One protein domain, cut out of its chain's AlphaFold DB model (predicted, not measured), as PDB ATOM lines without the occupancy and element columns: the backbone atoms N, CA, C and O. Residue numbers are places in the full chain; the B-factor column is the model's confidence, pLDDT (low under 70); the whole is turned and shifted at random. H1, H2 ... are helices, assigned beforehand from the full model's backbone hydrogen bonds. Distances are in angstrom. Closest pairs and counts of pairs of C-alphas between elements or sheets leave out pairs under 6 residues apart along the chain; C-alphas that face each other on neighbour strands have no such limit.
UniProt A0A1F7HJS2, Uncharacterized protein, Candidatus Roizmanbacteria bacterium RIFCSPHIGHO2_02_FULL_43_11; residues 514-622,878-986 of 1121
ATOM      1  N   VAL A 514     -29.705 -36.933 -10.121       60.41
ATOM      2  CA  VAL A 514     -28.455 -36.890 -10.908       60.41
ATOM      3  C   VAL A 514     -28.518 -37.856 -12.100       60.41
ATOM      4  O   VAL A 514     -28.167 -37.479 -13.216       60.41
ATOM      5  N   LYS A 515     -29.057 -39.067 -11.899       60.62
ATOM      6  CA  LYS A 515     -29.253 -40.062 -12.969       60.62
ATOM      7  C   LYS A 515     -30.376 -39.722 -13.958       60.62
ATOM      8  O   LYS A 515     -30.366 -40.237 -15.071       60.62
ATOM      9  N   ARG A 516     -31.339 -38.876 -13.579       65.75
ATOM     10  CA  ARG A 516     -32.473 -38.455 -14.430       65.75
ATOM     11  C   ARG A 516     -32.230 -37.141 -15.174       65.75
ATOM     12  O   ARG A 516     -32.777 -36.951 -16.255       65.75
ATOM     13  N   ALA A 517     -31.445 -36.227 -14.612       67.62
ATOM     14  CA  ALA A 517     -31.196 -34.919 -15.204       67.62
ATOM     15  C   ALA A 517     -30.238 -35.006 -16.398       67.62
ATOM     16  O   ALA A 517     -29.210 -35.680 -16.334       67.62
ATOM     17  N   GLN A 518     -30.535 -34.269 -17.469       76.50
ATOM     18  CA  GLN A 518     -29.634 -34.100 -18.611       76.50
ATOM     19  C   GLN A 518     -28.345 -33.368 -18.212       76.50
ATOM     20  O   GLN A 518     -28.317 -32.605 -17.247       76.50
ATOM     21  N   THR A 519     -27.271 -33.575 -18.972       75.25
ATOM     22  CA  THR A 519     -25.937 -33.028 -18.669       75.25
ATOM     23  C   THR A 519     -25.902 -31.493 -18.706       75.25
ATOM     24  O   THR A 519     -25.168 -30.881 -17.936       75.25
ATOM     25  N   GLU A 520     -26.775 -30.854 -19.490       74.75
ATOM     26  CA  GLU A 520     -27.006 -29.402 -19.441       74.75
ATOM     27  C   GLU A 520     -27.552 -28.937 -18.076       74.75
ATOM     28  O   GLU A 520     -27.105 -27.931 -17.534       74.75
ATOM     29  N   ASN A 521     -28.456 -29.698 -17.452       74.19
ATOM     30  CA  ASN A 521     -28.985 -29.365 -16.124       74.19
ATOM     31  C   ASN A 521     -27.947 -29.595 -15.014       74.19
ATOM     32  O   ASN A 521     -27.967 -28.891 -14.004       74.19
ATOM     33  N   ILE A 522     -27.002 -30.521 -15.220       73.81
ATOM     34  CA  ILE A 522     -25.815 -30.645 -14.366       73.81
ATOM     35  C   ILE A 522     -24.953 -29.378 -14.513       73.81
ATOM     36  O   ILE A 522     -24.664 -28.740 -13.504       73.81
ATOM     37  N   LEU A 523     -24.641 -28.937 -15.738       71.69
ATOM     38  CA  LEU A 523     -23.893 -27.695 -15.999       71.69
ATOM     39  C   LEU A 523     -24.559 -26.443 -15.398       71.69
ATOM     40  O   LEU A 523     -23.869 -25.647 -14.752       71.69
ATOM     41  N   ARG A 524     -25.890 -26.302 -15.525       77.44
ATOM     42  CA  ARG A 524     -26.674 -25.249 -14.847       77.44
ATOM     43  C   ARG A 524     -26.504 -25.294 -13.329       77.44
ATOM     44  O   ARG A 524     -26.273 -24.260 -12.717       77.44
ATOM     45  N   SER A 525     -26.571 -26.478 -12.713       71.50
ATOM     46  CA  SER A 525     -26.447 -26.630 -11.252       71.50
ATOM     47  C   SER A 525     -25.052 -26.314 -10.688       71.50
ATOM     48  O   SER A 525     -24.896 -26.194  -9.475       71.50
ATOM     49  N   VAL A 526     -24.057 -26.184 -11.570       70.50
ATOM     50  CA  VAL A 526     -22.637 -25.922 -11.278       70.50
ATOM     51  C   VAL A 526     -22.246 -24.478 -11.677       70.50
ATOM     52  O   VAL A 526     -21.120 -24.052 -11.435       70.50
ATOM     53  N   ASN A 527     -23.186 -23.694 -12.231       72.12
ATOM     54  CA  ASN A 527     -22.998 -22.336 -12.773       72.12
ATOM     55  C   ASN A 527     -21.982 -22.235 -13.938       72.12
ATOM     56  O   ASN A 527     -21.414 -21.172 -14.160       72.12
ATOM     57  N   MET A 528     -21.752 -23.311 -14.704       73.50
ATOM     58  CA  MET A 528     -20.724 -23.354 -15.769       73.50
ATOM     59  C   MET A 528     -21.240 -23.128 -17.204       73.50
ATOM     60  O   MET A 528     -20.459 -23.231 -18.151       73.50
ATOM     61  N   GLN A 529     -22.534 -22.844 -17.396       79.50
ATOM     62  CA  GLN A 529     -23.115 -22.613 -18.725       79.50
ATOM     63  C   GLN A 529     -22.900 -21.158 -19.180       79.50
ATOM     64  O   GLN A 529     -23.428 -20.238 -18.562       79.50
ATOM     65  N   ALA A 530     -22.144 -20.965 -20.265       80.00
ATOM     66  CA  ALA A 530     -21.840 -19.667 -20.872       80.00
ATOM     67  C   ALA A 530     -21.865 -19.774 -22.408       80.00
ATOM     68  O   ALA A 530     -20.895 -20.211 -23.021       80.00
ATOM     69  N   SER A 531     -22.984 -19.407 -23.034       78.81
ATOM     70  CA  SER A 531     -23.225 -19.593 -24.475       78.81
ATOM     71  C   SER A 531     -22.731 -18.452 -25.370       78.81
ATOM     72  O   SER A 531     -22.823 -18.574 -26.586       78.81
ATOM     73  N   THR A 532     -22.253 -17.343 -24.801       85.88
ATOM     74  CA  THR A 532     -21.677 -16.203 -25.537       85.88
ATOM     75  C   THR A 532     -20.460 -15.648 -24.798       85.88
ATOM     76  O   THR A 532     -20.345 -15.808 -23.578       85.88
ATOM     77  N   ILE A 533     -19.572 -14.942 -25.507       86.19
ATOM     78  CA  ILE A 533     -18.411 -14.275 -24.889       86.19
ATOM     79  C   ILE A 533     -18.821 -13.258 -23.808       86.19
ATOM     80  O   ILE A 533     -18.120 -13.089 -22.814       86.19
ATOM     81  N   THR A 534     -20.006 -12.669 -23.948       87.81
ATOM     82  CA  THR A 534     -20.668 -11.767 -22.998       87.81
ATOM     83  C   THR A 534     -20.985 -12.463 -21.672       87.81
ATOM     84  O   THR A 534     -20.750 -11.912 -20.598       87.81
ATOM     85  N   GLN A 535     -21.432 -13.722 -21.712       85.38
ATOM     86  CA  GLN A 535     -21.614 -14.526 -20.498       85.38
ATOM     87  C   GLN A 535     -20.269 -14.927 -19.871       85.38
ATOM     88  O   GLN A 535     -20.154 -14.915 -18.646       85.38
ATOM     89  N   VAL A 536     -19.232 -15.198 -20.675       87.50
ATOM     90  CA  VAL A 536     -17.874 -15.456 -20.153       87.50
ATOM     91  C   VAL A 536     -17.291 -14.218 -19.467       87.50
ATOM     92  O   VAL A 536     -16.744 -14.348 -18.374       87.50
ATOM     93  N   ALA A 537     -17.476 -13.021 -20.037       87.19
ATOM     94  CA  ALA A 537     -17.067 -11.762 -19.412       87.19
ATOM     95  C   ALA A 537     -17.695 -11.612 -18.024       87.19
ATOM     96  O   ALA A 537     -16.971 -11.432 -17.048       87.19
ATOM     97  N   ARG A 538     -19.019 -11.795 -17.908       86.38
ATOM     98  CA  ARG A 538     -19.733 -11.761 -16.620       86.38
ATOM     99  C   ARG A 538     -19.191 -12.803 -15.624       86.38
ATOM    100  O   ARG A 538     -19.083 -12.500 -14.441       86.38
ATOM    101  N   MET A 539     -18.787 -13.993 -16.085       84.81
ATOM    102  CA  MET A 539     -18.152 -15.030 -15.248       84.81
ATOM    103  C   MET A 539     -16.693 -14.744 -14.840       84.81
ATOM    104  O   MET A 539     -16.184 -15.415 -13.938       84.81
ATOM    105  N   GLU A 540     -15.996 -13.803 -15.486       86.69
ATOM    106  CA  GLU A 540     -14.634 -13.383 -15.115       86.69
ATOM    107  C   GLU A 540     -14.630 -12.079 -14.291       86.69
ATOM    108  O   GLU A 540     -13.807 -11.933 -13.377       86.69
ATOM    109  N   THR A 541     -15.559 -11.155 -14.572       85.94
ATOM    110  CA  THR A 541     -15.645  -9.840 -13.918       85.94
ATOM    111  C   THR A 541     -16.432  -9.853 -12.603       85.94
ATOM    112  O   THR A 541     -16.044  -9.127 -11.683       85.94
ATOM    113  N   ASP A 542     -17.472 -10.687 -12.448       84.75
ATOM    114  CA  ASP A 542     -18.145 -10.880 -11.153       84.75
ATOM    115  C   ASP A 542     -17.304 -11.764 -10.220       84.75
ATOM    116  O   ASP A 542     -17.141 -12.970 -10.425       84.75
ATOM    117  N   GLN A 543     -16.820 -11.167  -9.128       79.88
ATOM    118  CA  GLN A 543     -16.029 -11.850  -8.109       79.88
ATOM    119  C   GLN A 543     -16.787 -13.012  -7.430       79.88
ATOM    120  O   GLN A 543     -16.142 -13.968  -6.992       79.88
ATOM    121  N   ILE A 544     -18.123 -12.958  -7.333       80.12
ATOM    122  CA  ILE A 544     -18.945 -14.006  -6.706       80.12
ATOM    123  C   ILE A 544     -19.061 -15.208  -7.645       80.12
ATOM    124  O   ILE A 544     -18.663 -16.314  -7.269       80.12
ATOM    125  N   THR A 545     -19.534 -14.993  -8.875       78.75
ATOM    126  CA  THR A 545     -19.626 -16.045  -9.900       78.75
ATOM    127  C   THR A 545     -18.257 -16.664 -10.178       78.75
ATOM    128  O   THR A 545     -18.144 -17.889 -10.180       78.75
ATOM    129  N   ARG A 546     -17.189 -15.860 -10.291       80.88
ATOM    130  CA  ARG A 546     -15.821 -16.363 -10.510       80.88
ATOM    131  C   ARG A 546     -15.336 -17.287  -9.394       80.88
ATOM    132  O   ARG A 546     -14.741 -18.330  -9.674       80.88
ATOM    133  N   LYS A 547     -15.594 -16.927  -8.129       81.50
ATOM    134  CA  LYS A 547     -15.274 -17.778  -6.971       81.50
ATOM    135  C   LYS A 547     -16.075 -19.078  -7.018       81.50
ATOM    136  O   LYS A 547     -15.461 -20.138  -6.979       81.50
ATOM    137  N   GLN A 548     -17.397 -19.006  -7.204       81.75
ATOM    138  CA  GLN A 548     -18.254 -20.195  -7.279       81.75
ATOM    139  C   GLN A 548     -17.871 -21.142  -8.420       81.75
ATOM    140  O   GLN A 548     -17.768 -22.340  -8.191       81.75
ATOM    141  N   VAL A 549     -17.621 -20.640  -9.634       80.75
ATOM    142  CA  VAL A 549     -17.220 -21.476 -10.781       80.75
ATOM    143  C   VAL A 549     -15.873 -22.155 -10.523       80.75
ATOM    144  O   VAL A 549     -15.741 -23.357 -10.757       80.75
ATOM    145  N   THR A 550     -14.895 -21.420  -9.984       79.75
ATOM    146  CA  THR A 550     -13.572 -21.973  -9.632       79.75
ATOM    147  C   THR A 550     -13.685 -23.051  -8.554       79.75
ATOM    148  O   THR A 550     -13.122 -24.136  -8.694       79.75
ATOM    149  N   GLU A 551     -14.426 -22.762  -7.485       83.12
ATOM    150  CA  GLU A 551     -14.623 -23.662  -6.353       83.12
ATOM    151  C   GLU A 551     -15.394 -24.918  -6.759       83.12
ATOM    152  O   GLU A 551     -14.898 -26.023  -6.544       83.12
ATOM    153  N   ASN A 552     -16.539 -24.768  -7.429       82.19
ATOM    154  CA  ASN A 552     -17.341 -25.878  -7.938       82.19
ATOM    155  C   ASN A 552     -16.512 -26.796  -8.850       82.19
ATOM    156  O   ASN A 552     -16.521 -28.013  -8.672       82.19
ATOM    157  N   LEU A 553     -15.761 -26.234  -9.805       80.56
ATOM    158  CA  LEU A 553     -14.927 -27.018 -10.719       80.56
ATOM    159  C   LEU A 553     -13.831 -27.785  -9.963       80.56
ATOM    160  O   LEU A 553     -13.616 -28.970 -10.217       80.56
ATOM    161  N   HIS A 554     -13.176 -27.142  -8.998       81.25
ATOM    162  CA  HIS A 554     -12.123 -27.734  -8.171       81.25
ATOM    163  C   HIS A 554     -12.653 -28.816  -7.207       81.25
ATOM    164  O   HIS A 554     -12.031 -29.872  -7.062       81.25
ATOM    165  N   GLN A 555     -13.829 -28.608  -6.607       82.50
ATOM    166  CA  GLN A 555     -14.537 -29.603  -5.795       82.50
ATOM    167  C   GLN A 555     -15.021 -30.795  -6.642       82.50
ATOM    168  O   GLN A 555     -14.934 -31.939  -6.205       82.50
ATOM    169  N   ILE A 556     -15.471 -30.580  -7.881       82.31
ATOM    170  CA  ILE A 556     -15.858 -31.664  -8.802       82.31
ATOM    171  C   ILE A 556     -14.622 -32.436  -9.308       82.31
ATOM    172  O   ILE A 556     -14.648 -33.668  -9.411       82.31
ATOM    173  N   GLN A 557     -13.511 -31.739  -9.568       81.44
ATOM    174  CA  GLN A 557     -12.219 -32.334  -9.929       81.44
ATOM    175  C   GLN A 557     -11.618 -33.151  -8.768       81.44
ATOM    176  O   GLN A 557     -10.999 -34.193  -9.005       81.44
ATOM    177  N   ASN A 558     -11.839 -32.746  -7.513       84.31
ATOM    178  CA  ASN A 558     -11.465 -33.514  -6.324       84.31
ATOM    179  C   ASN A 558     -12.557 -33.484  -5.225       84.31
ATOM    180  O   ASN A 558     -12.460 -32.690  -4.284       84.31
ATOM    181  N   PRO A 559     -13.544 -34.407  -5.281       84.88
ATOM    182  CA  PRO A 559     -14.661 -34.475  -4.330       84.88
ATOM    183  C   PRO A 559     -14.266 -34.605  -2.857       84.88
ATOM    184  O   PRO A 559     -15.047 -34.241  -1.980       84.88
ATOM    185  N   PHE A 560     -13.060 -35.097  -2.553       80.12
ATOM    186  CA  PHE A 560     -12.582 -35.204  -1.172       80.12
ATOM    187  C   PHE A 560     -12.347 -33.844  -0.503       80.12
ATOM    188  O   PHE A 560     -12.306 -33.793   0.723       80.12
ATOM    189  N   LYS A 561     -12.238 -32.753  -1.279       79.50
ATOM    190  CA  LYS A 561     -12.076 -31.387  -0.757       79.50
ATOM    191  C   LYS A 561     -13.370 -30.763  -0.217       79.50
ATOM    192  O   LYS A 561     -13.285 -29.727   0.427       79.50
ATOM    193  N   ALA A 562     -14.534 -31.376  -0.444       81.94
ATOM    194  CA  ALA A 562     -15.775 -30.940   0.192       81.94
ATOM    195  C   ALA A 562     -15.782 -31.271   1.690       81.94
ATOM    196  O   ALA A 562     -15.383 -32.373   2.092       81.94
ATOM    197  N   GLU A 563     -16.257 -30.326   2.499       76.81
ATOM    198  CA  GLU A 563     -16.236 -30.393   3.963       76.81
ATOM    199  C   GLU A 563     -17.197 -31.457   4.501       76.81
ATOM    200  O   GLU A 563     -16.837 -32.249   5.374       76.81
ATOM    201  N   THR A 564     -18.413 -31.530   3.944       80.06
ATOM    202  CA  THR A 564     -19.437 -32.470   4.417       80.06
ATOM    203  C   THR A 564     -19.375 -33.817   3.678       80.06
ATOM    204  O   THR A 564     -19.156 -33.860   2.461       80.06
ATOM    205  N   PRO A 565     -19.620 -34.956   4.361       77.81
ATOM    206  CA  PRO A 565     -19.629 -36.270   3.715       77.81
ATOM    207  C   PRO A 565     -20.763 -36.409   2.683       77.81
ATOM    208  O   PRO A 565     -20.590 -37.067   1.658       77.81
ATOM    209  N   THR A 566     -21.901 -35.747   2.914       77.06
ATOM    210  CA  THR A 566     -23.050 -35.720   1.997       77.06
ATOM    211  C   THR A 566     -22.699 -35.043   0.672       77.06
ATOM    212  O   THR A 566     -23.011 -35.560  -0.400       77.06
ATOM    213  N   GLU A 567     -22.005 -33.906   0.732       78.88
ATOM    214  CA  GLU A 567     -21.560 -33.160  -0.445       78.88
ATOM    215  C   GLU A 567     -20.434 -33.880  -1.187       78.88
ATOM    216  O   GLU A 567     -20.502 -34.024  -2.405       78.88
ATOM    217  N   ARG A 568     -19.471 -34.453  -0.456       83.31
ATOM    218  CA  ARG A 568     -18.451 -35.357  -1.009       83.31
ATOM    219  C   ARG A 568     -19.081 -36.496  -1.812       83.31
ATOM    220  O   ARG A 568     -18.682 -36.730  -2.953       83.31
ATOM    221  N   GLN A 569     -20.109 -37.156  -1.274       80.88
ATOM    222  CA  GLN A 569     -20.834 -38.211  -1.989       80.88
ATOM    223  C   GLN A 569     -21.612 -37.667  -3.200       80.88
ATOM    224  O   GLN A 569     -21.604 -38.290  -4.262       80.88
ATOM    225  N   ARG A 570     -22.250 -36.494  -3.082       81.94
ATOM    226  CA  ARG A 570     -22.951 -35.814  -4.189       81.94
ATOM    227  C   ARG A 570     -21.999 -35.498  -5.347       81.94
ATOM    228  O   ARG A 570     -22.305 -35.834  -6.489       81.94
ATOM    229  N   LEU A 571     -20.831 -34.934  -5.053       84.94
ATOM    230  CA  LEU A 571     -19.781 -34.601  -6.020       84.94
ATOM    231  C   LEU A 571     -19.157 -35.851  -6.656       84.94
ATOM    232  O   LEU A 571     -18.948 -35.871  -7.867       84.94
ATOM    233  N   MET A 572     -18.929 -36.922  -5.884       82.56
ATOM    234  CA  MET A 572     -18.527 -38.226  -6.435       82.56
ATOM    235  C   MET A 572     -19.574 -38.778  -7.405       82.56
ATOM    236  O   MET A 572     -19.224 -39.202  -8.504       82.56
ATOM    237  N   ASN A 573     -20.859 -38.736  -7.041       84.56
ATOM    238  CA  ASN A 573     -21.944 -39.214  -7.897       84.56
ATOM    239  C   ASN A 573     -22.036 -38.401  -9.200       84.56
ATOM    240  O   ASN A 573     -22.121 -38.990 -10.273       84.56
ATOM    241  N   VAL A 574     -21.951 -37.067  -9.120       83.69
ATOM    242  CA  VAL A 574     -21.927 -36.170 -10.291       83.69
ATOM    243  C   VAL A 574     -20.711 -36.449 -11.180       83.69
ATOM    244  O   VAL A 574     -20.869 -36.636 -12.386       83.69
ATOM    245  N   ARG A 575     -19.507 -36.561 -10.605       85.19
ATOM    246  CA  ARG A 575     -18.277 -36.892 -11.344       85.19
ATOM    247  C   ARG A 575     -18.379 -38.237 -12.064       85.19
ATOM    248  O   ARG A 575     -18.007 -38.327 -13.233       85.19
ATOM    249  N   ASN A 576     -18.877 -39.263 -11.380       84.25
ATOM    250  CA  ASN A 576     -19.010 -40.608 -11.935       84.25
ATOM    251  C   ASN A 576     -20.054 -40.646 -13.061       84.25
ATOM    252  O   ASN A 576     -19.779 -41.210 -14.116       84.25
ATOM    253  N   GLU A 577     -21.201 -39.983 -12.885       83.62
ATOM    254  CA  GLU A 577     -22.248 -39.861 -13.909       83.62
ATOM    255  C   GLU A 577     -21.729 -39.141 -15.168       83.62
ATOM    256  O   GLU A 577     -21.934 -39.618 -16.284       83.62
ATOM    257  N   ILE A 578     -20.982 -38.039 -15.008       84.00
ATOM    258  CA  ILE A 578     -20.335 -37.319 -16.121       84.00
ATOM    259  C   ILE A 578     -19.350 -38.239 -16.862       84.00
ATOM    260  O   ILE A 578     -19.380 -38.311 -18.091       84.00
ATOM    261  N   GLN A 579     -18.508 -38.989 -16.144       84.12
ATOM    262  CA  GLN A 579     -17.572 -39.935 -16.766       84.12
ATOM    263  C   GLN A 579     -18.277 -41.117 -17.452       84.12
ATOM    264  O   GLN A 579     -17.821 -41.580 -18.499       84.12
ATOM    265  N   GLU A 580     -19.388 -41.612 -16.902       85.06
ATOM    266  CA  GLU A 580     -20.174 -42.691 -17.507       85.06
ATOM    267  C   GLU A 580     -20.880 -42.218 -18.789       85.06
ATOM    268  O   GLU A 580     -20.861 -42.917 -19.803       85.06
ATOM    269  N   ARG A 581     -21.423 -40.995 -18.797       82.75
ATOM    270  CA  ARG A 581     -22.016 -40.374 -19.994       82.75
ATOM    271  C   ARG A 581     -20.987 -40.046 -21.068       82.75
ATOM    272  O   ARG A 581     -21.247 -40.294 -22.243       82.75
ATOM    273  N   ALA A 582     -19.797 -39.589 -20.676       82.25
ATOM    274  CA  ALA A 582     -18.689 -39.370 -21.601       82.25
ATOM    275  C   ALA A 582     -18.311 -40.663 -22.353       82.25
ATOM    276  O   ALA A 582     -18.148 -40.646 -23.576       82.25
ATOM    277  N   LYS A 583     -18.258 -41.798 -21.636       83.06
ATOM    278  CA  LYS A 583     -18.052 -43.142 -22.213       83.06
ATOM    279  C   LYS A 583     -19.212 -43.599 -23.108       83.06
ATOM    280  O   LYS A 583     -18.973 -44.293 -24.089       83.06
ATOM    281  N   LYS A 584     -20.451 -43.196 -22.802       85.00
ATOM    282  CA  LYS A 584     -21.659 -43.476 -23.610       85.00
ATOM    283  C   LYS A 584     -21.839 -42.555 -24.829       85.00
ATOM    284  O   LYS A 584     -22.802 -42.735 -25.565       85.00
ATOM    285  N   GLY A 585     -20.938 -41.595 -25.062       77.31
ATOM    286  CA  GLY A 585     -20.951 -40.739 -26.256       77.31
ATOM    287  C   GLY A 585     -21.667 -39.389 -26.113       77.31
ATOM    288  O   GLY A 585     -21.825 -38.692 -27.113       77.31
ATOM    289  N   ASP A 586     -22.077 -38.983 -24.907       83.56
ATOM    290  CA  ASP A 586     -22.603 -37.630 -24.671       83.56
ATOM    291  C   ASP A 586     -21.484 -36.594 -24.874       83.56
ATOM    292  O   ASP A 586     -20.520 -36.534 -24.109       83.56
ATOM    293  N   VAL A 587     -21.615 -35.769 -25.915       80.69
ATOM    294  CA  VAL A 587     -20.602 -34.791 -26.342       80.69
ATOM    295  C   VAL A 587     -20.380 -33.680 -25.303       80.69
ATOM    296  O   VAL A 587     -19.254 -33.198 -25.159       80.69
ATOM    297  N   LEU A 588     -21.411 -33.287 -24.544       79.94
ATOM    298  CA  LEU A 588     -21.265 -32.317 -23.452       79.94
ATOM    299  C   LEU A 588     -20.579 -32.968 -22.250       79.94
ATOM    300  O   LEU A 588     -19.655 -32.385 -21.681       79.94
ATOM    301  N   ALA A 589     -20.956 -34.205 -21.915       81.00
ATOM    302  CA  ALA A 589     -20.287 -34.958 -20.859       81.00
ATOM    303  C   ALA A 589     -18.816 -35.238 -21.200       81.00
ATOM    304  O   ALA A 589     -17.976 -35.162 -20.313       81.00
ATOM    305  N   GLN A 590     -18.473 -35.491 -22.468       80.31
ATOM    306  CA  GLN A 590     -17.083 -35.643 -22.917       80.31
ATOM    307  C   GLN A 590     -16.258 -34.365 -22.732       80.31
ATOM    308  O   GLN A 590     -15.118 -34.451 -22.281       80.31
ATOM    309  N   ARG A 591     -16.814 -33.183 -23.036       78.75
ATOM    310  CA  ARG A 591     -16.135 -31.888 -22.820       78.75
ATOM    311  C   ARG A 591     -15.934 -31.596 -21.336       78.75
ATOM    312  O   ARG A 591     -14.832 -31.262 -20.913       78.75
ATOM    313  N   LEU A 592     -16.984 -31.786 -20.541       78.44
ATOM    314  CA  LEU A 592     -16.942 -31.591 -19.095       78.44
ATOM    315  C   LEU A 592     -15.983 -32.591 -18.420       78.44
ATOM    316  O   LEU A 592     -15.149 -32.199 -17.609       78.44
ATOM    317  N   ALA A 593     -16.009 -33.863 -18.833       75.88
ATOM    318  CA  ALA A 593     -15.059 -34.882 -18.390       75.88
ATOM    319  C   ALA A 593     -13.615 -34.568 -18.801       75.88
ATOM    320  O   ALA A 593     -12.716 -34.826 -18.004       75.88
ATOM    321  N   ALA A 594     -13.375 -34.006 -19.992       75.19
ATOM    322  CA  ALA A 594     -12.036 -33.613 -20.430       75.19
ATOM    323  C   ALA A 594     -11.420 -32.587 -19.469       75.19
ATOM    324  O   ALA A 594     -10.340 -32.836 -18.936       75.19
ATOM    325  N   VAL A 595     -12.156 -31.509 -19.178       75.94
ATOM    326  CA  VAL A 595     -11.754 -30.427 -18.259       75.94
ATOM    327  C   VAL A 595     -11.642 -30.903 -16.801       75.94
ATOM    328  O   VAL A 595     -10.772 -30.451 -16.061       75.94
ATOM    329  N   MET A 596     -12.479 -31.855 -16.374       73.88
ATOM    330  CA  MET A 596     -12.417 -32.455 -15.032       73.88
ATOM    331  C   MET A 596     -11.350 -33.551 -14.872       73.88
ATOM    332  O   MET A 596     -11.073 -33.974 -13.745       73.88
ATOM    333  N   SER A 597     -10.788 -34.077 -15.961       67.06
ATOM    334  CA  SER A 597      -9.810 -35.166 -15.909       67.06
ATOM    335  C   SER A 597      -8.384 -34.636 -15.819       67.06
ATOM    336  O   SER A 597      -8.007 -33.726 -16.543       67.06
ATOM    337  N   GLN A 598      -7.534 -35.300 -15.034       56.41
ATOM    338  CA  GLN A 598      -6.077 -35.120 -15.108       56.41
ATOM    339  C   GLN A 598      -5.460 -35.834 -16.335       56.41
ATOM    340  O   GLN A 598      -4.261 -36.096 -16.369       56.41
ATOM    341  N   SER A 599      -6.272 -36.216 -17.332       58.50
ATOM    342  CA  SER A 599      -5.796 -36.953 -18.503       58.50
ATOM    343  C   SER A 599      -5.398 -35.985 -19.617       58.50
ATOM    344  O   SER A 599      -6.234 -35.442 -20.343       58.50
ATOM    345  N   SER A 600      -4.087 -35.805 -19.780       58.66
ATOM    346  CA  SER A 600      -3.495 -34.889 -20.764       58.66
ATOM    347  C   SER A 600      -3.920 -35.167 -22.214       58.66
ATOM    348  O   SER A 600      -3.824 -34.287 -23.062       58.66
ATOM    349  N   VAL A 601      -4.437 -36.365 -22.514       65.38
ATOM    350  CA  VAL A 601      -4.982 -36.736 -23.831       65.38
ATOM    351  C   VAL A 601      -6.301 -36.012 -24.130       65.38
ATOM    352  O   VAL A 601      -6.426 -35.389 -25.184       65.38
ATOM    353  N   HIS A 602      -7.283 -36.049 -23.221       65.69
ATOM    354  CA  HIS A 602      -8.574 -35.382 -23.444       65.69
ATOM    355  C   HIS A 602      -8.450 -33.853 -23.392       65.69
ATOM    356  O   HIS A 602      -9.133 -33.148 -24.141       65.69
ATOM    357  N   GLU A 603      -7.535 -33.346 -22.565       71.19
ATOM    358  CA  GLU A 603      -7.160 -31.934 -22.540       71.19
ATOM    359  C   GLU A 603      -6.547 -31.492 -23.883       71.19
ATOM    360  O   GLU A 603      -7.022 -30.525 -24.482       71.19
ATOM    361  N   LYS A 604      -5.561 -32.236 -24.416       74.81
ATOM    362  CA  LYS A 604      -4.948 -31.961 -25.730       74.81
ATOM    363  C   LYS A 604      -5.975 -31.939 -26.857       74.81
ATOM    364  O   LYS A 604      -6.051 -30.940 -27.561       74.81
ATOM    365  N   VAL A 605      -6.829 -32.958 -26.977       78.06
ATOM    366  CA  VAL A 605      -7.890 -33.000 -28.010       78.06
ATOM    367  C   VAL A 605      -8.848 -31.802 -27.901       78.06
ATOM    368  O   VAL A 605      -9.375 -31.326 -28.909       78.06
ATOM    369  N   SER A 606      -9.064 -31.273 -26.694       74.75
ATOM    370  CA  SER A 606      -9.887 -30.077 -26.480       74.75
ATOM    371  C   SER A 606      -9.158 -28.787 -26.885       74.75
ATOM    372  O   SER A 606      -9.761 -27.935 -27.538       74.75
ATOM    373  N   LYS A 607      -7.853 -28.667 -26.594       82.50
ATOM    374  CA  LYS A 607      -7.001 -27.555 -27.067       82.50
ATOM    375  C   LYS A 607      -6.864 -27.558 -28.592       82.50
ATOM    376  O   LYS A 607      -7.025 -26.517 -29.220       82.50
ATOM    377  N   GLU A 608      -6.665 -28.722 -29.207       83.56
ATOM    378  CA  GLU A 608      -6.553 -28.858 -30.663       83.56
ATOM    379  C   GLU A 608      -7.815 -28.398 -31.404       83.56
ATOM    380  O   GLU A 608      -7.698 -27.776 -32.456       83.56
ATOM    381  N   ARG A 609      -9.014 -28.628 -30.851       82.25
ATOM    382  CA  ARG A 609     -10.275 -28.105 -31.415       82.25
ATOM    383  C   ARG A 609     -10.359 -26.576 -31.361       82.25
ATOM    384  O   ARG A 609     -10.843 -25.960 -32.310       82.25
ATOM    385  N   LEU A 610      -9.861 -25.956 -30.288       84.69
ATOM    386  CA  LEU A 610      -9.758 -24.495 -30.205       84.69
ATOM    387  C   LEU A 610      -8.779 -23.967 -31.264       84.69
ATOM    388  O   LEU A 610      -9.159 -23.100 -32.043       84.69
ATOM    389  N   LEU A 611      -7.582 -24.554 -31.387       85.62
ATOM    390  CA  LEU A 611      -6.595 -24.161 -32.407       85.62
ATOM    391  C   LEU A 611      -7.092 -24.378 -33.848       85.62
ATOM    392  O   LEU A 611      -6.868 -23.537 -34.712       85.62
ATOM    393  N   GLN A 612      -7.821 -25.467 -34.121       85.06
ATOM    394  CA  GLN A 612      -8.443 -25.724 -35.431       85.06
ATOM    395  C   GLN A 612      -9.509 -24.686 -35.815       85.06
ATOM    396  O   GLN A 612      -9.805 -24.537 -36.998       85.06
ATOM    397  N   THR A 613     -10.077 -23.976 -34.836       85.25
ATOM    398  CA  THR A 613     -11.063 -22.906 -35.050       85.25
ATOM    399  C   THR A 613     -10.466 -21.502 -34.923       85.25
ATOM    400  O   THR A 613     -11.219 -20.531 -34.901       85.25
ATOM    401  N   MET A 614      -9.134 -21.367 -34.868       82.44
ATOM    402  CA  MET A 614      -8.456 -20.073 -34.975       82.44
ATOM    403  C   MET A 614      -8.189 -19.697 -36.443       82.44
ATOM    404  O   MET A 614      -7.844 -20.563 -37.254       82.44
ATOM    405  N   PRO A 615      -8.318 -18.409 -36.811       75.38
ATOM    406  CA  PRO A 615      -7.946 -17.924 -38.132       75.38
ATOM    407  C   PRO A 615      -6.433 -18.060 -38.344       75.38
ATOM    408  O   PRO A 615      -5.630 -17.637 -37.514       75.38
ATOM    409  N   LYS A 616      -6.030 -18.620 -39.489       65.06
ATOM    410  CA  LYS A 616      -4.617 -18.720 -39.876       65.06
ATOM    411  C   LYS A 616      -4.107 -17.362 -40.358       65.06
ATOM    412  O   LYS A 616      -4.251 -17.033 -41.534       65.06
ATOM    413  N   VAL A 617      -3.515 -16.583 -39.458       59.06
ATOM    414  CA  VAL A 617      -2.836 -15.329 -39.814       59.06
ATOM    415  C   VAL A 617      -1.564 -15.646 -40.608       59.06
ATOM    416  O   VAL A 617      -0.823 -16.568 -40.262       59.06
ATOM    417  N   THR A 618      -1.276 -14.886 -41.666       50.41
ATOM    418  CA  THR A 618       0.063 -14.884 -42.273       50.41
ATOM    419  C   THR A 618       1.055 -14.281 -41.287       50.41
ATOM    420  O   THR A 618       0.806 -13.197 -40.765       50.41
ATOM    421  N   ALA A 619       2.167 -14.971 -41.030       39.16
ATOM    422  CA  ALA A 619       3.133 -14.559 -40.018       39.16
ATOM    423  C   ALA A 619       3.705 -13.159 -40.309       39.16
ATOM    424  O   ALA A 619       4.286 -12.929 -41.369       39.16
ATOM    425  N   VAL A 620       3.567 -12.246 -39.345       42.44
ATOM    426  CA  VAL A 620       4.187 -10.915 -39.354       42.44
ATOM    427  C   VAL A 620       4.939 -10.737 -38.031       42.44
ATOM    428  O   VAL A 620       4.336 -10.955 -36.978       42.44
ATOM    429  N   PRO A 621       6.232 -10.361 -38.043       39.34
ATOM    430  CA  PRO A 621       6.993 -10.117 -36.822       39.34
ATOM    431  C   PRO A 621       6.589  -8.773 -36.200       39.34
ATOM    432  O   PRO A 621       7.174  -7.732 -36.487       39.34
ATOM    433  N   VAL A 622       5.570  -8.793 -35.341       41.38
ATOM    434  CA  VAL A 622       5.195  -7.644 -34.506       41.38
ATOM    435  C   VAL A 622       6.177  -7.567 -33.332       41.38
ATOM    436  O   VAL A 622       6.007  -8.252 -32.327       41.38
ATOM    437  N   GLN A 878     -17.512 -13.720 -37.641       73.75
ATOM    438  CA  GLN A 878     -18.907 -13.818 -38.106       73.75
ATOM    439  C   GLN A 878     -19.864 -14.387 -37.041       73.75
ATOM    440  O   GLN A 878     -21.060 -14.501 -37.295       73.75
ATOM    441  N   LYS A 879     -19.346 -14.783 -35.869       77.69
ATOM    442  CA  LYS A 879     -20.112 -15.398 -34.768       77.69
ATOM    443  C   LYS A 879     -20.367 -14.443 -33.608       77.69
ATOM    444  O   LYS A 879     -21.391 -14.558 -32.946       77.69
ATOM    445  N   VAL A 880     -19.433 -13.526 -33.360       82.44
ATOM    446  CA  VAL A 880     -19.566 -12.473 -32.348       82.44
ATOM    447  C   VAL A 880     -20.254 -11.269 -32.986       82.44
ATOM    448  O   VAL A 880     -19.787 -10.784 -34.017       82.44
ATOM    449  N   SER A 881     -21.349 -10.789 -32.392       86.06
ATOM    450  CA  SER A 881     -21.989  -9.544 -32.828       86.06
ATOM    451  C   SER A 881     -21.151  -8.319 -32.424       86.06
ATOM    452  O   SER A 881     -20.326  -8.392 -31.511       86.06
ATOM    453  N   ILE A 882     -21.337  -7.179 -33.097       85.56
ATOM    454  CA  ILE A 882     -20.625  -5.939 -32.726       85.56
ATOM    455  C   ILE A 882     -21.102  -5.479 -31.338       85.56
ATOM    456  O   ILE A 882     -20.325  -4.985 -30.523       85.56
ATOM    457  N   GLU A 883     -22.372  -5.738 -31.052       85.31
ATOM    458  CA  GLU A 883     -23.062  -5.506 -29.795       85.31
ATOM    459  C   GLU A 883     -22.465  -6.347 -28.649       85.31
ATOM    460  O   GLU A 883     -22.131  -5.787 -27.608       85.31
ATOM    461  N   ASP A 884     -22.238  -7.656 -28.842       84.50
ATOM    462  CA  ASP A 884     -21.539  -8.516 -27.866       84.50
ATOM    463  C   ASP A 884     -20.095  -8.039 -27.627       84.50
ATOM    464  O   ASP A 884     -19.610  -8.064 -26.496       84.50
ATOM    465  N   TYR A 885     -19.393  -7.599 -28.678       89.81
ATOM    466  CA  TYR A 885     -18.022  -7.100 -28.562       89.81
ATOM    467  C   TYR A 885     -17.941  -5.830 -27.698       89.81
ATOM    468  O   TYR A 885     -17.125  -5.772 -26.774       89.81
ATOM    469  N   GLU A 886     -18.806  -4.841 -27.944       90.25
ATOM    470  CA  GLU A 886     -18.849  -3.611 -27.140       90.25
ATOM    471  C   GLU A 886     -19.453  -3.845 -25.737       90.25
ATOM    472  O   GLU A 886     -19.025  -3.193 -24.778       90.25
ATOM    473  N   GLU A 887     -20.362  -4.814 -25.540       90.50
ATOM    474  CA  GLU A 887     -20.800  -5.199 -24.186       90.50
ATOM    475  C   GLU A 887     -19.642  -5.831 -23.390       90.50
ATOM    476  O   GLU A 887     -19.386  -5.449 -22.248       90.50
ATOM    477  N   VAL A 888     -18.864  -6.738 -23.997       91.88
ATOM    478  CA  VAL A 888     -17.655  -7.298 -23.363       91.88
ATOM    479  C   VAL A 888     -16.631  -6.206 -23.058       91.88
ATOM    480  O   VAL A 888     -16.084  -6.177 -21.952       91.88
ATOM    481  N   LYS A 889     -16.384  -5.285 -23.997       93.12
ATOM    482  CA  LYS A 889     -15.455  -4.164 -23.802       93.12
ATOM    483  C   LYS A 889     -15.902  -3.257 -22.649       93.12
ATOM    484  O   LYS A 889     -15.103  -2.975 -21.758       93.12
ATOM    485  N   SER A 890     -17.168  -2.841 -22.617       91.94
ATOM    486  CA  SER A 890     -17.706  -1.960 -21.565       91.94
ATOM    487  C   SER A 890     -17.728  -2.620 -20.183       91.94
ATOM    488  O   SER A 890     -17.352  -1.975 -19.203       91.94
ATOM    489  N   MET A 891     -18.039  -3.919 -20.087       89.75
ATOM    490  CA  MET A 891     -17.888  -4.676 -18.837       89.75
ATOM    491  C   MET A 891     -16.433  -4.724 -18.346       89.75
ATOM    492  O   MET A 891     -16.198  -4.665 -17.138       89.75
ATOM    493  N   TRP A 892     -15.450  -4.796 -19.250       93.69
ATOM    494  CA  TRP A 892     -14.034  -4.735 -18.875       93.69
ATOM    495  C   TRP A 892     -13.571  -3.332 -18.475       93.69
ATOM    496  O   TRP A 892     -12.818  -3.228 -17.509       93.69
ATOM    497  N   ILE A 893     -14.059  -2.267 -19.121       91.94
ATOM    498  CA  ILE A 893     -13.827  -0.876 -18.682       91.94
ATOM    499  C   ILE A 893     -14.344  -0.705 -17.247       91.94
ATOM    500  O   ILE A 893     -13.567  -0.402 -16.341       91.94
ATOM    501  N   GLN A 894     -15.618  -1.037 -17.009       91.00
ATOM    502  CA  GLN A 894     -16.233  -0.953 -15.683       91.00
ATOM    503  C   GLN A 894     -15.479  -1.798 -14.641       91.00
ATOM    504  O   GLN A 894     -15.320  -1.371 -13.496       91.00
ATOM    505  N   HIS A 895     -14.992  -2.988 -15.010       91.12
ATOM    506  CA  HIS A 895     -14.192  -3.821 -14.111       91.12
ATOM    507  C   HIS A 895     -12.847  -3.165 -13.769       91.12
ATOM    508  O   HIS A 895     -12.517  -3.053 -12.587       91.12
ATOM    509  N   TYR A 896     -12.092  -2.682 -14.759       92.12
ATOM    510  CA  TYR A 896     -10.802  -2.029 -14.522       92.12
ATOM    511  C   TYR A 896     -10.929  -0.734 -13.707       92.12
ATOM    512  O   TYR A 896     -10.042  -0.455 -12.900       92.12
ATOM    513  N   GLU A 897     -12.034   0.006 -13.831       88.44
ATOM    514  CA  GLU A 897     -12.329   1.209 -13.036       88.44
ATOM    515  C   GLU A 897     -12.787   0.897 -11.600       88.44
ATOM    516  O   GLU A 897     -12.324   1.528 -10.643       88.44
ATOM    517  N   THR A 898     -13.695  -0.070 -11.420       86.19
ATOM    518  CA  THR A 898     -14.416  -0.262 -10.144       86.19
ATOM    519  C   THR A 898     -13.894  -1.402  -9.272       86.19
ATOM    520  O   THR A 898     -14.051  -1.343  -8.050       86.19
ATOM    521  N   ALA A 899     -13.252  -2.427  -9.843       84.19
ATOM    522  CA  ALA A 899     -12.844  -3.615  -9.091       84.19
ATOM    523  C   ALA A 899     -11.693  -3.340  -8.104       84.19
ATOM    524  O   ALA A 899     -10.919  -2.385  -8.251       84.19
ATOM    525  N   GLU A 900     -11.572  -4.214  -7.100       81.38
ATOM    526  CA  GLU A 900     -10.456  -4.224  -6.150       81.38
ATOM    527  C   GLU A 900      -9.132  -4.498  -6.884       81.38
ATOM    528  O   GLU A 900      -9.020  -5.482  -7.615       81.38
ATOM    529  N   ILE A 901      -8.122  -3.648  -6.667       83.69
ATOM    530  CA  ILE A 901      -6.782  -3.824  -7.244       83.69
ATOM    531  C   ILE A 901      -6.176  -5.132  -6.695       83.69
ATOM    532  O   ILE A 901      -6.142  -5.304  -5.469       83.69
ATOM    533  N   PRO A 902      -5.683  -6.050  -7.548       75.19
ATOM    534  CA  PRO A 902      -5.047  -7.288  -7.111       75.19
ATOM    535  C   PRO A 902      -3.639  -6.992  -6.581       75.19
ATOM    536  O   PRO A 902      -2.658  -7.069  -7.315       75.19
ATOM    537  N   VAL A 903      -3.543  -6.633  -5.298       67.12
ATOM    538  CA  VAL A 903      -2.263  -6.301  -4.657       67.12
ATOM    539  C   VAL A 903      -1.322  -7.508  -4.696       67.12
ATOM    540  O   VAL A 903      -1.621  -8.559  -4.127       67.12
ATOM    541  N   THR A 904      -0.178  -7.333  -5.352       66.50
ATOM    542  CA  THR A 904       0.931  -8.298  -5.419       66.50
ATOM    543  C   THR A 904       2.254  -7.549  -5.267       66.50
ATOM    544  O   THR A 904       2.266  -6.321  -5.249       66.50
ATOM    545  N   GLU A 905       3.379  -8.262  -5.190       53.53
ATOM    546  CA  GLU A 905       4.718  -7.654  -5.074       53.53
ATOM    547  C   GLU A 905       5.039  -6.656  -6.204       53.53
ATOM    548  O   GLU A 905       5.800  -5.721  -5.986       53.53
ATOM    549  N   ASN A 906       4.411  -6.817  -7.377       51.22
ATOM    550  CA  ASN A 906       4.592  -5.966  -8.559       51.22
ATOM    551  C   ASN A 906       3.325  -5.162  -8.932       51.22
ATOM    552  O   ASN A 906       3.233  -4.672 -10.055       51.22
ATOM    553  N   VAL A 907       2.315  -5.097  -8.053       69.50
ATOM    554  CA  VAL A 907       1.062  -4.358  -8.296       69.50
ATOM    555  C   VAL A 907       0.596  -3.677  -7.013       69.50
ATOM    556  O   VAL A 907       0.040  -4.305  -6.110       69.50
ATOM    557  N   THR A 908       0.782  -2.365  -6.973       71.81
ATOM    558  CA  THR A 908       0.425  -1.464  -5.871       71.81
ATOM    559  C   THR A 908      -0.694  -0.490  -6.249       71.81
ATOM    560  O   THR A 908      -1.461  -0.064  -5.382       71.81
ATOM    561  N   SER A 909      -0.830  -0.162  -7.540       83.06
ATOM    562  CA  SER A 909      -1.782   0.830  -8.057       83.06
ATOM    563  C   SER A 909      -2.697   0.275  -9.157       83.06
ATOM    564  O   SER A 909      -2.411  -0.748  -9.781       83.06
ATOM    565  N   ARG A 910      -3.815   0.971  -9.425       85.50
ATOM    566  CA  ARG A 910      -4.729   0.618 -10.529       85.50
ATOM    567  C   ARG A 910      -4.047   0.783 -11.892       85.50
ATOM    568  O   ARG A 910      -4.218  -0.075 -12.747       85.50
ATOM    569  N   GLN A 911      -3.246   1.837 -12.058       82.81
ATOM    570  CA  GLN A 911      -2.473   2.097 -13.274       82.81
ATOM    571  C   GLN A 911      -1.523   0.932 -13.596       82.81
ATOM    572  O   GLN A 911      -1.536   0.400 -14.701       82.81
ATOM    573  N   GLU A 912      -0.757   0.499 -12.595       78.56
ATOM    574  CA  GLU A 912       0.213  -0.594 -12.694       78.56
ATOM    575  C   GLU A 912      -0.449  -1.943 -13.009       78.56
ATOM    576  O   GLU A 912       0.041  -2.676 -13.868       78.56
ATOM    577  N   TRP A 913      -1.609  -2.238 -12.403       84.31
ATOM    578  CA  TRP A 913      -2.413  -3.412 -12.766       84.31
ATOM    579  C   TRP A 913      -2.846  -3.374 -14.239       84.31
ATOM    580  O   TRP A 913      -2.613  -4.335 -14.973       84.31
ATOM    581  N   VAL A 914      -3.469  -2.277 -14.682       86.56
ATOM    582  CA  VAL A 914      -4.012  -2.169 -16.045       86.56
ATOM    583  C   VAL A 914      -2.889  -2.253 -17.085       86.56
ATOM    584  O   VAL A 914      -3.017  -2.997 -18.058       86.56
ATOM    585  N   ASP A 915      -1.756  -1.584 -16.855       79.12
ATOM    586  CA  ASP A 915      -0.589  -1.659 -17.743       79.12
ATOM    587  C   ASP A 915       0.024  -3.071 -17.784       79.12
ATOM    588  O   ASP A 915       0.415  -3.545 -18.856       79.12
ATOM    589  N   GLN A 916       0.064  -3.792 -16.655       78.62
ATOM    590  CA  GLN A 916       0.504  -5.190 -16.630       78.62
ATOM    591  C   GLN A 916      -0.447  -6.106 -17.420       78.62
ATOM    592  O   GLN A 916       0.019  -6.983 -18.153       78.62
ATOM    593  N   ASP A 917      -1.763  -5.896 -17.326       82.56
ATOM    594  CA  ASP A 917      -2.753  -6.693 -18.061       82.56
ATOM    595  C   ASP A 917      -2.718  -6.410 -19.577       82.56
ATOM    596  O   ASP A 917      -2.796  -7.359 -20.360       82.56
ATOM    597  N   VAL A 918      -2.485  -5.163 -20.020       81.06
ATOM    598  CA  VAL A 918      -2.230  -4.850 -21.448       81.06
ATOM    599  C   VAL A 918      -1.055  -5.677 -21.979       81.06
ATOM    600  O   VAL A 918      -1.159  -6.308 -23.036       81.06
ATOM    601  N   VAL A 919       0.054  -5.725 -21.235       76.38
ATOM    602  CA  VAL A 919       1.249  -6.508 -21.597       76.38
ATOM    603  C   VAL A 919       0.950  -8.006 -21.605       76.38
ATOM    604  O   VAL A 919       1.320  -8.708 -22.551       76.38
ATOM    605  N   ARG A 920       0.253  -8.508 -20.581       80.19
ATOM    606  CA  ARG A 920      -0.118  -9.921 -20.474       80.19
ATOM    607  C   ARG A 920      -0.985 -10.360 -21.652       80.19
ATOM    608  O   ARG A 920      -0.684 -11.377 -22.274       80.19
ATOM    609  N   ILE A 921      -2.030  -9.603 -21.979       83.69
ATOM    610  CA  ILE A 921      -2.952  -9.946 -23.069       83.69
ATOM    611  C   ILE A 921      -2.250  -9.819 -24.428       83.69
ATOM    612  O   ILE A 921      -2.433 -10.690 -25.277       83.69
ATOM    613  N   SER A 922      -1.369  -8.826 -24.609       77.94
ATOM    614  CA  SER A 922      -0.516  -8.715 -25.806       77.94
ATOM    615  C   SER A 922       0.342  -9.967 -26.011       77.94
ATOM    616  O   SER A 922       0.377 -10.527 -27.104       77.94
ATOM    617  N   ASN A 923       0.990 -10.458 -24.949       75.31
ATOM    618  CA  ASN A 923       1.815 -11.668 -24.996       75.31
ATOM    619  C   ASN A 923       0.990 -12.935 -25.282       75.31
ATOM    620  O   ASN A 923       1.440 -13.801 -26.033       75.31
ATOM    621  N   ILE A 924      -0.227 -13.029 -24.736       82.50
ATOM    622  CA  ILE A 924      -1.169 -14.116 -25.040       82.50
ATOM    623  C   ILE A 924      -1.570 -14.079 -26.520       82.50
ATOM    624  O   ILE A 924      -1.498 -15.106 -27.193       82.50
ATOM    625  N   LEU A 925      -1.940 -12.911 -27.054       82.19
ATOM    626  CA  LEU A 925      -2.286 -12.751 -28.469       82.19
ATOM    627  C   LEU A 925      -1.090 -13.070 -29.384       82.19
ATOM    628  O   LEU A 925      -1.258 -13.824 -30.339       82.19
ATOM    629  N   ASN A 926       0.122 -12.609 -29.054       78.75
ATOM    630  CA  ASN A 926       1.355 -12.951 -29.781       78.75
ATOM    631  C   ASN A 926       1.592 -14.472 -29.830       78.75
ATOM    632  O   ASN A 926       1.964 -15.013 -30.872       78.75
ATOM    633  N   LYS A 927       1.340 -15.181 -28.722       80.56
ATOM    634  CA  LYS A 927       1.434 -16.647 -28.649       80.56
ATOM    635  C   LYS A 927       0.346 -17.352 -29.465       80.56
ATOM    636  O   LYS A 927       0.663 -18.263 -30.226       80.56
ATOM    637  N   LEU A 928      -0.915 -16.928 -29.349       83.31
ATOM    638  CA  LEU A 928      -2.059 -17.538 -30.044       83.31
ATOM    639  C   LEU A 928      -2.052 -17.302 -31.562       83.31
ATOM    640  O   LEU A 928      -2.436 -18.194 -32.316       83.31
ATOM    641  N   LEU A 929      -1.597 -16.132 -32.017       81.81
ATOM    642  CA  LEU A 929      -1.477 -15.795 -33.442       81.81
ATOM    643  C   LEU A 929      -0.132 -16.237 -34.053       81.81
ATOM    644  O   LEU A 929       0.089 -16.068 -35.252       81.81
ATOM    645  N   SER A 930       0.766 -16.821 -33.252       77.06
ATOM    646  CA  SER A 930       2.061 -17.333 -33.710       77.06
ATOM    647  C   SER A 930       1.899 -18.449 -34.753       77.06
ATOM    648  O   SER A 930       1.027 -19.306 -34.592       77.06
ATOM    649  N   PRO A 931       2.774 -18.547 -35.774       69.81
ATOM    650  CA  PRO A 931       2.828 -19.721 -36.650       69.81
ATOM    651  C   PRO A 931       3.352 -20.987 -35.942       69.81
ATOM    652  O   PRO A 931       3.208 -22.088 -36.478       69.81
ATOM    653  N   ASN A 932       3.970 -20.871 -34.759       72.38
ATOM    654  CA  ASN A 932       4.494 -22.016 -34.012       72.38
ATOM    655  C   ASN A 932       3.413 -22.630 -33.104       72.38
ATOM    656  O   ASN A 932       3.033 -22.040 -32.093       72.38
ATOM    657  N   ARG A 933       2.991 -23.866 -33.406       78.31
ATOM    658  CA  ARG A 933       2.003 -24.629 -32.617       78.31
ATOM    659  C   ARG A 933       2.351 -24.731 -31.125       78.31
ATOM    660  O   ARG A 933       1.451 -24.673 -30.298       78.31
ATOM    661  N   GLN A 934       3.631 -24.840 -30.758       74.25
ATOM    662  CA  GLN A 934       4.029 -24.891 -29.343       74.25
ATOM    663  C   GLN A 934       3.773 -23.560 -28.625       74.25
ATOM    664  O   GLN A 934       3.382 -23.563 -27.459       74.25
ATOM    665  N   LEU A 935       3.939 -22.425 -29.316       73.94
ATOM    666  CA  LEU A 935       3.580 -21.115 -28.772       73.94
ATOM    667  C   LEU A 935       2.058 -20.942 -28.717       73.94
ATOM    668  O   LEU A 935       1.564 -20.443 -27.713       73.94
ATOM    669  N   GLN A 936       1.305 -21.451 -29.697       80.69
ATOM    670  CA  GLN A 936      -0.165 -21.477 -29.641       80.69
ATOM    671  C   GLN A 936      -0.690 -22.289 -28.441       80.69
ATOM    672  O   GLN A 936      -1.566 -21.829 -27.710       80.69
ATOM    673  N   GLU A 937      -0.123 -23.475 -28.188       81.62
ATOM    674  CA  GLU A 937      -0.465 -24.305 -27.025       81.62
ATOM    675  C   GLU A 937      -0.091 -23.619 -25.695       81.62
ATOM    676  O   GLU A 937      -0.867 -23.686 -24.742       81.62
ATOM    677  N   GLN A 938       1.030 -22.889 -25.633       78.12
ATOM    678  CA  GLN A 938       1.372 -22.043 -24.479       78.12
ATOM    679  C   GLN A 938       0.405 -20.862 -24.312       78.12
ATOM    680  O   GLN A 938      -0.020 -20.586 -23.196       78.12
ATOM    681  N   GLY A 939       0.006 -20.195 -25.398       82.62
ATOM    682  CA  GLY A 939      -0.968 -19.101 -25.362       82.62
ATOM    683  C   GLY A 939      -2.321 -19.550 -24.811       82.62
ATOM    684  O   GLY A 939      -2.913 -18.848 -23.996       82.62
ATOM    685  N   LEU A 940      -2.779 -20.759 -25.167       85.69
ATOM    686  CA  LEU A 940      -3.978 -21.354 -24.569       85.69
ATOM    687  C   LEU A 940      -3.809 -21.637 -23.066       85.69
ATOM    688  O   LEU A 940      -4.785 -21.528 -22.330       85.69
ATOM    689  N   ASN A 941      -2.607 -21.978 -22.593       82.50
ATOM    690  CA  ASN A 941      -2.353 -22.182 -21.162       82.50
ATOM    691  C   ASN A 941      -2.382 -20.854 -20.382       82.50
ATOM    692  O   ASN A 941      -3.013 -20.778 -19.330       82.50
ATOM    693  N   ASP A 942      -1.754 -19.800 -20.913       81.69
ATOM    694  CA  ASP A 942      -1.642 -18.474 -20.275       81.69
ATOM    695  C   ASP A 942      -3.004 -17.769 -20.070       81.69
ATOM    696  O   ASP A 942      -3.165 -16.947 -19.155       81.69
ATOM    697  N   VAL A 943      -3.990 -18.119 -20.910       83.69
ATOM    698  CA  VAL A 943      -5.415 -17.741 -20.807       83.69
ATOM    699  C   VAL A 943      -6.064 -18.265 -19.513       83.69
ATOM    700  O   VAL A 943      -6.993 -17.646 -18.992       83.69
ATOM    701  N   GLY A 944      -5.557 -19.364 -18.944       79.88
ATOM    702  CA  GLY A 944      -5.878 -19.814 -17.589       79.88
ATOM    703  C   GLY A 944      -7.372 -20.044 -17.327       79.88
ATOM    704  O   GLY A 944      -7.982 -20.941 -17.904       79.88
ATOM    705  N   TYR A 945      -7.950 -19.249 -16.417       76.69
ATOM    706  CA  TYR A 945      -9.288 -19.447 -15.837       76.69
ATOM    707  C   TYR A 945     -10.418 -19.624 -16.866       76.69
ATOM    708  O   TYR A 945     -11.283 -20.478 -16.670       76.69
ATOM    709  N   ILE A 946     -10.419 -18.865 -17.967       82.56
ATOM    710  CA  ILE A 946     -11.517 -18.934 -18.947       82.56
ATOM    711  C   ILE A 946     -11.399 -20.121 -19.914       82.56
ATOM    712  O   ILE A 946     -12.403 -20.511 -20.507       82.56
ATOM    713  N   LEU A 947     -10.222 -20.748 -20.056       84.31
ATOM    714  CA  LEU A 947     -10.025 -21.870 -20.984       84.31
ATOM    715  C   LEU A 947     -10.978 -23.058 -20.688       84.31
ATOM    716  O   LEU A 947     -11.644 -23.512 -21.623       84.31
ATOM    717  N   PRO A 948     -11.144 -23.519 -19.425       82.81
ATOM    718  CA  PRO A 948     -12.223 -24.424 -19.019       82.81
ATOM    719  C   PRO A 948     -13.622 -24.036 -19.518       82.81
ATOM    720  O   PRO A 948     -14.362 -24.896 -19.997       82.81
ATOM    721  N   ILE A 949     -13.987 -22.752 -19.430       84.25
ATOM    722  CA  ILE A 949     -15.324 -22.252 -19.786       84.25
ATOM    723  C   ILE A 949     -15.536 -22.349 -21.303       84.25
ATOM    724  O   ILE A 949     -16.562 -22.876 -21.740       84.25
ATOM    725  N   PHE A 950     -14.543 -21.934 -22.099       86.00
ATOM    726  CA  PHE A 950     -14.558 -22.074 -23.561       86.00
ATOM    727  C   PHE A 950     -14.679 -23.548 -23.996       86.00
ATOM    728  O   PHE A 950     -15.536 -23.884 -24.818       86.00
ATOM    729  N   MET A 951     -13.883 -24.447 -23.400       83.44
ATOM    730  CA  MET A 951     -13.892 -25.885 -23.718       83.44
ATOM    731  C   MET A 951     -15.225 -26.576 -23.415       83.44
ATOM    732  O   MET A 951     -15.690 -27.396 -24.213       83.44
ATOM    733  N   VAL A 952     -15.842 -26.267 -22.270       81.00
ATOM    734  CA  VAL A 952     -17.134 -26.845 -21.867       81.00
ATOM    735  C   VAL A 952     -18.258 -26.381 -22.795       81.00
ATOM    736  O   VAL A 952     -19.055 -27.204 -23.251       81.00
ATOM    737  N   ASN A 953     -18.296 -25.086 -23.118       82.06
ATOM    738  CA  ASN A 953     -19.434 -24.450 -23.787       82.06
ATOM    739  C   ASN A 953     -19.370 -24.426 -25.324       82.06
ATOM    740  O   ASN A 953     -20.269 -23.875 -25.949       82.06
ATOM    741  N   ASN A 954     -18.369 -25.065 -25.946       81.44
ATOM    742  CA  ASN A 954     -18.191 -25.102 -27.412       81.44
ATOM    743  C   ASN A 954     -17.876 -23.735 -28.057       81.44
ATOM    744  O   ASN A 954     -18.075 -23.567 -29.259       81.44
ATOM    745  N   LEU A 955     -17.361 -22.782 -27.283       86.50
ATOM    746  CA  LEU A 955     -16.864 -21.520 -27.828       86.50
ATOM    747  C   LEU A 955     -15.561 -21.775 -28.603       86.50
ATOM    748  O   LEU A 955     -14.769 -22.651 -28.249       86.50
ATOM    749  N   THR A 956     -15.350 -21.033 -29.685       87.88
ATOM    750  CA  THR A 956     -14.252 -21.252 -30.636       87.88
ATOM    751  C   THR A 956     -13.005 -20.423 -30.332       87.88
ATOM    752  O   THR A 956     -13.038 -19.448 -29.582       87.88
ATOM    753  N   GLY A 957     -11.876 -20.796 -30.945       84.75
ATOM    754  CA  GLY A 957     -10.644 -20.007 -30.876       84.75
ATOM    755  C   GLY A 957     -10.781 -18.616 -31.512       84.75
ATOM    756  O   GLY A 957     -10.180 -17.662 -31.033       84.75
ATOM    757  N   GLU A 958     -11.623 -18.486 -32.539       87.12
ATOM    758  CA  GLU A 958     -12.070 -17.212 -33.124       87.12
ATOM    759  C   GLU A 958     -12.733 -16.301 -32.070       87.12
ATOM    760  O   GLU A 958     -12.309 -15.163 -31.875       87.12
ATOM    761  N   GLU A 959     -13.713 -16.824 -31.324       88.44
ATOM    762  CA  GLU A 959     -14.399 -16.100 -30.241       88.44
ATOM    763  C   GLU A 959     -13.448 -15.744 -29.083       88.44
ATOM    764  O   GLU A 959     -13.556 -14.660 -28.510       88.44
ATOM    765  N   LEU A 960     -12.472 -16.606 -28.772       89.81
ATOM    766  CA  LEU A 960     -11.446 -16.341 -27.755       89.81
ATOM    767  C   LEU A 960     -10.539 -15.163 -28.144       89.81
ATOM    768  O   LEU A 960     -10.220 -14.325 -27.302       89.81
ATOM    769  N   LEU A 961     -10.143 -15.066 -29.415       88.94
ATOM    770  CA  LEU A 961      -9.331 -13.949 -29.905       88.94
ATOM    771  C   LEU A 961     -10.108 -12.625 -29.882       88.94
ATOM    772  O   LEU A 961      -9.546 -11.599 -29.499       88.94
ATOM    773  N   VAL A 962     -11.400 -12.642 -30.229       89.56
ATOM    774  CA  VAL A 962     -12.266 -11.451 -30.146       89.56
ATOM    775  C   VAL A 962     -12.514 -11.030 -28.692       89.56
ATOM    776  O   VAL A 962     -12.459  -9.839 -28.388       89.56
ATOM    777  N   TYR A 963     -12.683 -11.983 -27.770       91.94
ATOM    778  CA  TYR A 963     -12.766 -11.709 -26.330       91.94
ATOM    779  C   TYR A 963     -11.496 -11.030 -25.792       91.94
ATOM    780  O   TYR A 963     -11.564  -9.999 -25.122       91.94
ATOM    781  N   LEU A 964     -10.319 -11.571 -26.130       90.88
ATOM    782  CA  LEU A 964      -9.032 -10.993 -25.730       90.88
ATOM    783  C   LEU A 964      -8.808  -9.604 -26.355       90.88
ATOM    784  O   LEU A 964      -8.291  -8.719 -25.673       90.88
ATOM    785  N   LYS A 965      -9.259  -9.382 -27.599       90.31
ATOM    786  CA  LYS A 965      -9.263  -8.067 -28.269       90.31
ATOM    787  C   LYS A 965     -10.129  -7.037 -27.538       90.31
ATOM    788  O   LYS A 965      -9.661  -5.926 -27.301       90.31
ATOM    789  N   ALA A 966     -11.341  -7.403 -27.121       90.81
ATOM    790  CA  ALA A 966     -12.197  -6.518 -26.329       90.81
ATOM    791  C   ALA A 966     -11.536  -6.155 -24.984       90.81
ATOM    792  O   ALA A 966     -11.504  -4.985 -24.598       90.81
ATOM    793  N   LYS A 967     -10.932  -7.144 -24.308       92.75
ATOM    794  CA  LYS A 967     -10.269  -6.960 -23.008       92.75
ATOM    795  C   LYS A 967      -9.028  -6.055 -23.076       92.75
ATOM    796  O   LYS A 967      -8.889  -5.172 -22.233       92.75
ATOM    797  N   ILE A 968      -8.148  -6.216 -24.074       89.31
ATOM    798  CA  ILE A 968      -6.973  -5.330 -24.229       89.31
ATOM    799  C   ILE A 968      -7.366  -3.905 -24.632       89.31
ATOM    800  O   ILE A 968      -6.768  -2.952 -24.139       89.31
ATOM    801  N   GLN A 969      -8.391  -3.737 -25.473       87.69
ATOM    802  CA  GLN A 969      -8.875  -2.412 -25.866       87.69
ATOM    803  C   GLN A 969      -9.494  -1.665 -24.674       87.69
ATOM    804  O   GLN A 969      -9.164  -0.501 -24.456       87.69
ATOM    805  N   ALA A 970     -10.282  -2.350 -23.837       91.19
ATOM    806  CA  ALA A 970     -10.763  -1.808 -22.565       91.19
ATOM    807  C   ALA A 970      -9.615  -1.382 -21.627       91.19
ATOM    808  O   ALA A 970      -9.636  -0.280 -21.080       91.19
ATOM    809  N   ALA A 971      -8.580  -2.218 -21.478       88.06
ATOM    810  CA  ALA A 971      -7.419  -1.905 -20.644       88.06
ATOM    811  C   ALA A 971      -6.622  -0.690 -21.172       88.06
ATOM    812  O   ALA A 971      -6.273   0.209 -20.405       88.06
ATOM    813  N   LYS A 972      -6.388  -0.605 -22.490       85.88
ATOM    814  CA  LYS A 972      -5.728   0.552 -23.127       85.88
ATOM    815  C   LYS A 972      -6.532   1.848 -22.971       85.88
ATOM    816  O   LYS A 972      -5.934   2.913 -22.823       85.88
ATOM    817  N   GLU A 973      -7.862   1.772 -22.983       88.69
ATOM    818  CA  GLU A 973      -8.744   2.929 -22.791       88.69
ATOM    819  C   GLU A 973      -8.722   3.441 -21.340       88.69
ATOM    820  O   GLU A 973      -8.529   4.639 -21.126       88.69
ATOM    821  N   VAL A 974      -8.788   2.545 -20.346       89.62
ATOM    822  CA  VAL A 974      -8.715   2.914 -18.915       89.62
ATOM    823  C   VAL A 974      -7.316   3.395 -18.503       89.62
ATOM    824  O   VAL A 974      -7.190   4.365 -17.762       89.62
ATOM    825  N   SER A 975      -6.238   2.799 -19.024       83.50
ATOM    826  CA  SER A 975      -4.877   3.321 -18.791       83.50
ATOM    827  C   SER A 975      -4.715   4.755 -19.337       83.50
ATOM    828  O   SER A 975      -4.069   5.609 -18.725       83.50
ATOM    829  N   LYS A 976      -5.382   5.064 -20.458       83.31
ATOM    830  CA  LYS A 976      -5.385   6.397 -21.073       83.31
ATOM    831  C   LYS A 976      -6.243   7.424 -20.319       83.31
ATOM    832  O   LYS A 976      -5.916   8.609 -20.389       83.31
ATOM    833  N   SER A 977      -7.308   7.028 -19.613       83.06
ATOM    834  CA  SER A 977      -8.066   7.948 -18.747       83.06
ATOM    835  C   SER A 977      -7.310   8.247 -17.450       83.06
ATOM    836  O   SER A 977      -7.067   9.416 -17.157       83.06
ATOM    837  N   LEU A 978      -6.831   7.217 -16.747       83.62
ATOM    838  CA  LEU A 978      -6.099   7.350 -15.478       83.62
ATOM    839  C   LEU A 978      -4.869   8.272 -15.583       83.62
ATOM    840  O   LEU A 978      -4.692   9.168 -14.759       83.62
ATOM    841  N   ARG A 979      -4.051   8.129 -16.636       74.56
ATOM    842  CA  ARG A 979      -2.877   9.003 -16.854       74.56
ATOM    843  C   ARG A 979      -3.255  10.467 -17.123       74.56
ATOM    844  O   ARG A 979      -2.535  11.371 -16.703       74.56
ATOM    845  N   ARG A 980      -4.401  10.725 -17.768       78.88
ATOM    846  CA  ARG A 980      -4.927  12.092 -17.971       78.88
ATOM    847  C   ARG A 980      -5.409  12.713 -16.663       78.88
ATOM    848  O   ARG A 980      -5.163  13.895 -16.437       78.88
ATOM    849  N   GLU A 981      -6.061  11.934 -15.803       78.00
ATOM    850  CA  GLU A 981      -6.445  12.384 -14.459       78.00
ATOM    851  C   GLU A 981      -5.208  12.736 -13.624       78.00
ATOM    852  O   GLU A 981      -5.188  13.781 -12.973       78.00
ATOM    853  N   GLU A 982      -4.139  11.937 -13.697       74.62
ATOM    854  CA  GLU A 982      -2.883  12.228 -12.999       74.62
ATOM    855  C   GLU A 982      -2.214  13.523 -13.499       74.62
ATOM    856  O   GLU A 982      -1.772  14.341 -12.691       74.62
ATOM    857  N   GLU A 983      -2.189  13.762 -14.816       74.19
ATOM    858  CA  GLU A 983      -1.721  15.030 -15.392       74.19
ATOM    859  C   GLU A 983      -2.537  16.241 -14.915       74.19
ATOM    860  O   GLU A 983      -1.960  17.290 -14.623       74.19
ATOM    861  N   VAL A 984      -3.867  16.122 -14.850       74.75
ATOM    862  CA  VAL A 984      -4.755  17.199 -14.381       74.75
ATOM    863  C   VAL A 984      -4.560  17.448 -12.884       74.75
ATOM    864  O   VAL A 984      -4.410  18.595 -12.475       74.75
ATOM    865  N   MET A 985      -4.458  16.391 -12.074       66.94
ATOM    866  CA  MET A 985      -4.185  16.487 -10.635       66.94
ATOM    867  C   MET A 985      -2.806  17.091 -10.332       66.94
ATOM    868  O   MET A 985      -2.660  17.818  -9.350       66.94
ATOM    869  N   LYS A 986      -1.795  16.822 -11.169       72.25
ATOM    870  CA  LYS A 986      -0.466  17.452 -11.076       72.25
ATOM    871  C   LYS A 986      -0.497  18.938 -11.441       72.25
ATOM    872  O   LYS A 986       0.193  19.713 -10.791       72.25
TER     873      LYS A 986
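Overview. This is residues 514 to 622 and 878 to 986 of the 1121 residues of an uncharacterized protein of Candidatus Roizmanbacteria bacterium RIFCSPHIGHO2_02_FULL_43_11 (UniProt A0A1F7HJS2). A long helix, H11, has H7 and H8 packed on it from two sides, and beyond its first residues a cluster of shorter, mostly crossed helices is gathered round H5 and H10, with H4 at the far end. H10 and H2 are nearest the middle of the whole, H9 folds back on H8, and residues 980 to 986 of H11 stick out. The 218 printed residues include eleven named helices, H1 to H11 in chain order, and no named strand; the class is all helix. The whole is compact, with a radius of gyration of the C-alphas of 19.1 A, and spans 63 by 43 by 34 A.

Arrangement. H11, residues 957 to 986, touches H7, residues 882 to 898, with its residues 962 to 974 alone, the same way at a steep tilt of 42 degrees; their closest C-alphas, of Lys 889 and Ala 966, are 4.7 A apart. H8, residues 910 to 928, touches H11 at a shallow tilt of 27 degrees, opposite ways, closest at the C-alphas of Val 918 and Ile 968, 5.5 A apart. H8 forms a helical hairpin with H9, residues 933 to 942; the C-alphas of Leu 928 and Gln 936 are closest, at 4.4 A. H2, residues 533 to 541, touches H7 at a shallow tilt of 7 degrees, the same way, with the C-alphas of Thr 534 and Val 888 closest at 5.4 A. H2 and H3, residues 543 to 557, touch only at the corner, where the C-alphas of Met 539 and Arg 546 are closest at 5.4 A. H10, residues 946 to 953, touches H5, residues 587 to 596, at 25 degrees, a shallow tilt, opposite ways; the C-alphas of Arg 591 and Val 952 are closest, at 5.2 A. H5 also touches H4, residues 565 to 583, closest at the C-alphas of Ala 582 and Gln 590, 4.3 A apart, and H6, residues 600 to 612, closest at the C-alphas of Ala 594 and His 602, 4.9 A apart. H1, residues 519 to 525, only just touches H5, with 3 pairs of C-alphas within 8 A, the closest those of Thr 519 and Ala 589 at 6.4 A. H4 and H11 are apart. Every O i to N i+4 pair is within hydrogen-bond range in H1 to H10; in H11 25 of 26 are.

Along the chain. H1 begins at C-alpha 519, (-25.937, -33.028, -18.669). H11 is 43.6 A long from first to last C-alpha, H4 26.9 A, H8 26.8 A, H7 24.1 A and H3 20.9 A. H11 ends at C-alpha 986, (-0.466, 17.452, -11.076).

Size, cuts and confidence. The C-alphas farthest apart, of Lys 584 and Lys 986, are 65.7 A apart. Residues 623 to 877 are not printed, and C-alphas 622 and 878 are 25.1 A apart across this cut. The link from H7 to H8, 11 residues, is long. The mean pLDDT of the printed part is 79.6, and 24 residues are under 70, among them 514 to 517, 597 to 602, 616 to 622 and 903 to 907.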